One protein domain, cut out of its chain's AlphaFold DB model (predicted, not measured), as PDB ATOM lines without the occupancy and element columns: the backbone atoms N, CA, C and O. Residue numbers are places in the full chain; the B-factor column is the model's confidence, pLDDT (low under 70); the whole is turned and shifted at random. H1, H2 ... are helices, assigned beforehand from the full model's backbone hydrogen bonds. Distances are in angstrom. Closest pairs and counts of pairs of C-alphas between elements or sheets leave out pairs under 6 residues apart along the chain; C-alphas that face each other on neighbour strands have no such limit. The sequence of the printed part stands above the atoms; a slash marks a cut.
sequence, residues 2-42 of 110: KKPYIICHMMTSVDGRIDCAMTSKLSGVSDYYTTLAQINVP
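Overview. This is residues 2 to 42 of the 110 residues of an uncharacterized protein of Eubacterium sp. CAG:38 (UniProt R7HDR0). With little regular structure, the printed part is a loose U: an extended stretch, residues 2 to 13, makes one arm, a loop and the short helix H1 lie at the closed end, and the helix H2 runs back as the other arm. The printed part has 41 residues with two named helices, H1 then H2, which together hold 14 of them, under half, and no named strand; the class is all helix. The whole is loose, with a radius of gyration of the C-alphas of 12.4 A, and only just elongated, spanning 38 by 19 by 15 A.

Arrangement. Residues 2 to 19 hold no named element. H1, residues 20 to 23, is close but not clearly touching H2, residues 29 to 38; their closest C-alphas, of Thr 23 and Val 29, are 7.3 A apart. In H2 every O i to N i+4 pair is within hydrogen-bond range; H1 is too short for such a pair.

Along the chain. C-alpha 2 is at (197.266, 177.370, 119.812). H1 begins at C-alpha 20, (194.998, 149.600, 101.522). H2 is 14.5 A long and ends at C-alpha 38, (183.730, 166.656, 103.487).

Size, cuts and confidence. The C-alphas farthest apart, of Lys 2 and Lys 25, are 39.2 A apart. The printed part has no cut, the H1 to H2 link is tight, and no printed residue is under 70 in pLDDT.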
ATOM      1  N   LYS A   2     198.428 178.073 120.368       84.00
ATOM      2  CA  LYS A   2     197.266 177.370 119.812       84.00
ATOM      3  C   LYS A   2     197.792 176.097 119.139       84.00
ATOM      4  O   LYS A   2     198.603 176.198 118.225       84.00
ATOM      5  N   LYS A   3     197.428 174.922 119.653       87.94
ATOM      6  CA  LYS A   3     197.818 173.637 119.051       87.94
ATOM      7  C   LYS A   3     196.919 173.348 117.841       87.94
ATOM      8  O   LYS A   3     195.747 173.736 117.891       87.94
ATOM      9  N   PRO A   4     197.428 172.694 116.782       90.62
ATOM     10  CA  PRO A   4     196.575 172.242 115.691       90.62
ATOM     11  C   PRO A   4     195.551 171.224 116.208       90.62
ATOM     12  O   PRO A   4     195.835 170.456 117.129       90.62
ATOM     13  N   TYR A   5     194.359 171.233 115.616       92.94
ATOM     14  CA  TYR A   5     193.358 170.194 115.828       92.94
ATOM     15  C   TYR A   5     193.613 169.069 114.825       92.94
ATOM     16  O   TYR A   5     193.700 169.331 113.627       92.94
ATOM     17  N   ILE A   6     193.778 167.841 115.316       93.69
ATOM     18  CA  ILE A   6     194.124 166.679 114.491       93.69
ATOM     19  C   ILE A   6     192.907 165.765 114.413       93.69
ATOM     20  O   ILE A   6     192.332 165.405 115.440       93.69
ATOM     21  N   ILE A   7     192.551 165.372 113.193       95.50
ATOM     22  CA  ILE A   7     191.501 164.395 112.915       95.50
ATOM     23  C   ILE A   7     192.172 163.153 112.336       95.50
ATOM     24  O   ILE A   7     192.960 163.255 111.399       95.50
ATOM     25  N   CYS A   8     191.858 161.988 112.897       94.19
ATOM     26  CA  CYS A   8     192.254 160.698 112.348       94.19
ATOM     27  C   CYS A   8     191.007 160.035 111.760       94.19
ATOM     28  O   CYS A   8     190.095 159.670 112.503       94.19
ATOM     29  N   HIS A   9     190.955 159.925 110.435       93.19
ATOM     30  CA  HIS A   9     189.869 159.270 109.709       93.19
ATOM     31  C   HIS A   9     190.378 157.922 109.212       93.19
ATOM     32  O   HIS A   9     191.381 157.875 108.505       93.19
ATOM     33  N   MET A  10     189.745 156.827 109.635       91.69
ATOM     34  CA  MET A  10     190.223 155.470 109.354       91.69
ATOM     35  C   MET A  10     189.089 154.553 108.911       91.69
ATOM     36  O   MET A  10     187.952 154.686 109.357       91.69
ATOM     37  N   MET A  11     189.441 153.577 108.076       90.75
ATOM     38  CA  MET A  11     188.608 152.437 107.714       90.75
ATOM     39  C   MET A  11     189.347 151.151 108.086       90.75
ATOM     40  O   MET A  11     190.552 151.031 107.876       90.75
ATOM     41  N   THR A  12     188.621 150.187 108.642       93.12
ATOM     42  CA  THR A  12     189.154 148.878 109.024       93.12
ATOM     43  C   THR A  12     188.124 147.796 108.725       93.12
ATOM     44  O   THR A  12     186.920 148.061 108.718       93.12
ATOM     45  N   SER A  13     188.583 146.578 108.460       91.56
ATOM     46  CA  SER A  13     187.704 145.411 108.419       91.56
ATOM     47  C   SER A  13     187.231 145.021 109.825       91.56
ATOM     48  O   SER A  13     187.791 145.439 110.837       91.56
ATOM     49  N   VAL A  14     186.210 144.163 109.903       92.12
ATOM     50  CA  VAL A  14     185.656 143.676 111.184       92.12
ATOM     51  C   VAL A  14     186.706 142.952 112.039       92.12
ATOM     52  O   VAL A  14     186.638 142.990 113.263       92.12
ATOM     53  N   ASP A  15     187.698 142.325 111.404       94.00
ATOM     54  CA  ASP A  15     188.826 141.661 112.067       94.00
ATOM     55  C   ASP A  15     190.036 142.586 112.320       94.00
ATOM     56  O   ASP A  15     191.084 142.120 112.760       94.00
ATOM     57  N   GLY A  16     189.903 143.893 112.071       93.56
ATOM     58  CA  GLY A  16     190.887 144.908 112.450       93.56
ATOM     59  C   GLY A  16     192.005 145.173 111.435       93.56
ATOM     60  O   GLY A  16     192.968 145.865 111.770       93.56
ATOM     61  N   ARG A  17     191.920 144.653 110.207       92.25
ATOM     62  CA  ARG A  17     192.935 144.886 109.166       92.25
ATOM     63  C   ARG A  17     192.713 146.223 108.452       92.25
ATOM     64  O   ARG A  17     191.595 146.575 108.089       92.25
ATOM     65  N   ILE A  18     193.817 146.918 108.177       91.38
ATOM     66  CA  ILE A  18     193.846 148.272 107.584       91.38
ATOM     67  C   ILE A  18     194.626 148.350 106.263       91.38
ATOM     68  O   ILE A  18     194.962 149.431 105.792       91.38
ATOM     69  N   ASP A  19     194.965 147.205 105.674       87.88
ATOM     70  CA  ASP A  19     195.713 147.150 104.417       87.88
ATOM     71  C   ASP A  19     194.964 147.877 103.285       87.88
ATOM     72  O   ASP A  19     193.775 147.640 103.076       87.88
ATOM     73  N   CYS A  20     195.638 148.763 102.545       82.44
ATOM     74  CA  CYS A  20     194.998 149.600 101.522       82.44
ATOM     75  C   CYS A  20     194.478 148.780 100.326       82.44
ATOM     76  O   CYS A  20     193.378 149.026  99.823       82.44
ATOM     77  N   ALA A  21     195.217 147.752  99.891       85.94
ATOM     78  CA  ALA A  21     194.815 146.896  98.773       85.94
ATOM     79  C   ALA A  21     193.610 146.003  99.120       85.94
ATOM     80  O   ALA A  21     192.842 145.604  98.241       85.94
ATOM     81  N   MET A  22     193.434 145.688 100.402       90.19
ATOM     82  CA  MET A  22     192.270 144.984 100.924       90.19
ATOM     83  C   MET A  22     191.098 145.937 101.184       90.19
ATOM     84  O   MET A  22     189.999 145.691 100.690       90.19
ATOM     85  N   THR A  23     191.320 147.033 101.915       87.06
ATOM     86  CA  THR A  23     190.256 147.969 102.317       87.06
ATOM     87  C   THR A  23     189.615 148.673 101.121       87.06
ATOM     88  O   THR A  23     188.409 148.901 101.129       87.06
ATOM     89  N   SER A  24     190.369 148.910 100.042       87.19
ATOM     90  CA  SER A  24     189.836 149.423  98.768       87.19
ATOM     91  C   SER A  24     188.789 148.520  98.105       87.19
ATOM     92  O   SER A  24     188.035 148.981  97.251       87.19
ATOM     93  N   LYS A  25     188.711 147.243  98.501       89.94
ATOM     94  CA  LYS A  25     187.729 146.269  97.997       89.94
ATOM     95  C   LYS A  25     186.503 146.135  98.901       89.94
ATOM     96  O   LYS A  25     185.590 145.383  98.562       89.94
ATOM     97  N   LEU A  26     186.480 146.807 100.055       90.25
ATOM     98  CA  LEU A  26     185.344 146.752 100.970       90.25
ATOM     99  C   LEU A  26     184.147 147.510 100.392       90.25
ATOM    100  O   LEU A  26     184.272 148.608  99.843       90.25
ATOM    101  N   SER A  27     182.957 146.939 100.573       87.31
ATOM    102  CA  SER A  27     181.701 147.656 100.352       87.31
ATOM    103  C   SER A  27     181.649 148.885 101.266       87.31
ATOM    104  O   SER A  27     181.772 148.735 102.482       87.31
ATOM    105  N   GLY A  28     181.472 150.079 100.695       86.31
ATOM    106  CA  GLY A  28     181.462 151.351 101.434       86.31
ATOM    107  C   GLY A  28     182.752 152.177 101.336       86.31
ATOM    108  O   GLY A  28     182.815 153.264 101.904       86.31
ATOM    109  N   VAL A  29     183.761 151.732 100.576       90.31
ATOM    110  CA  VAL A  29     184.971 152.537 100.308       90.31
ATOM    111  C   VAL A  29     184.642 153.914  99.702       90.31
ATOM    112  O   VAL A  29     185.284 154.910 100.031       90.31
ATOM    113  N   SER A  30     183.601 153.999  98.867       91.25
ATOM    114  CA  SER A  30     183.109 155.263  98.304       91.25
ATOM    115  C   SER A  30     182.656 156.239  99.387       91.25
ATOM    116  O   SER A  30     182.960 157.430  99.322       91.25
ATOM    117  N   ASP A  31     181.962 155.733 100.402       92.94
ATOM    118  CA  ASP A  31     181.391 156.540 101.477       92.94
ATOM    119  C   ASP A  31     182.503 157.023 102.412       92.94
ATOM    120  O   ASP A  31     182.508 158.177 102.847       92.94
ATOM    121  N   TYR A  32     183.510 156.173 102.645       92.56
ATOM    122  CA  TYR A  32     184.721 156.538 103.374       92.56
ATOM    123  C   TYR A  32     185.438 157.741 102.741       92.56
ATOM    124  O   TYR A  32     185.725 158.715 103.439       92.56
ATOM    125  N   TYR A  33     185.686 157.713 101.426       91.25
ATOM    126  CA  TYR A  33     186.350 158.827 100.737       91.25
ATOM    127  C   TYR A  33     185.448 160.058 100.597       91.25
ATOM    128  O   TYR A  33     185.929 161.185 100.707       91.25
ATOM    129  N   THR A  34     184.137 159.865 100.420       94.31
ATOM    130  CA  THR A  34     183.170 160.972 100.365       94.31
ATOM    131  C   THR A  34     183.139 161.741 101.685       94.31
ATOM    132  O   THR A  34     183.209 162.968 101.693       94.31
ATOM    133  N   THR A  35     183.087 161.030 102.812       94.50
ATOM    134  CA  THR A  35     183.110 161.656 104.142       94.50
ATOM    135  C   THR A  35     184.467 162.283 104.453       94.50
ATOM    136  O   THR A  35     184.495 163.386 104.990       94.50
ATOM    137  N   LEU A  36     185.579 161.658 104.045       92.94
ATOM    138  CA  LEU A  36     186.919 162.245 104.164       92.94
ATOM    139  C   LEU A  36     187.008 163.600 103.446       92.94
ATOM    140  O   LEU A  36     187.494 164.571 104.023       92.94
ATOM    141  N   ALA A  37     186.502 163.688 102.212       92.25
ATOM    142  CA  ALA A  37     186.512 164.927 101.437       92.25
ATOM    143  C   ALA A  37     185.693 166.045 102.110       92.25
ATOM    144  O   ALA A  37     186.092 167.209 102.087       92.25
ATOM    145  N   GLN A  38     184.583 165.699 102.771       95.88
ATOM    146  CA  GLN A  38     183.730 166.656 103.487       95.88
ATOM    147  C   GLN A  38     184.392 167.270 104.729       95.88
ATOM    148  O   GLN A  38     183.975 168.346 105.155       95.88
ATOM    149  N   ILE A  39     185.430 166.636 105.292       94.31
ATOM    150  CA  ILE A  39     186.201 167.202 106.413       94.31
ATOM    151  C   ILE A  39     186.889 168.513 105.988       94.31
ATOM    152  O   ILE A  39     187.088 169.394 106.823       94.31
ATOM    153  N   ASN A  40     187.199 168.663 104.692       91.69
ATOM    154  CA  ASN A  40     187.720 169.888 104.082       91.69
ATOM    155  C   ASN A  40     188.907 170.498 104.853       91.69
ATOM    156  O   ASN A  40     188.900 171.666 105.249       91.69
ATOM    157  N   VAL A  41     189.928 169.674 105.104       91.94
ATOM    158  CA  VAL A  41     191.154 170.104 105.784       91.94
ATOM    159  C   VAL A  41     192.212 170.582 104.784       91.94
ATOM    160  O   VAL A  41     192.520 169.876 103.814       91.94
ATOM    161  N   PRO A  42     192.829 171.754 105.029       92.06
ATOM    162  CA  PRO A  42     193.861 172.285 104.145       92.06
ATOM    163  C   PRO A  42     195.173 171.497 104.263       92.06
ATOM    164  O   PRO A  42     195.925 171.418 103.298       92.06
TER     165      PRO A  42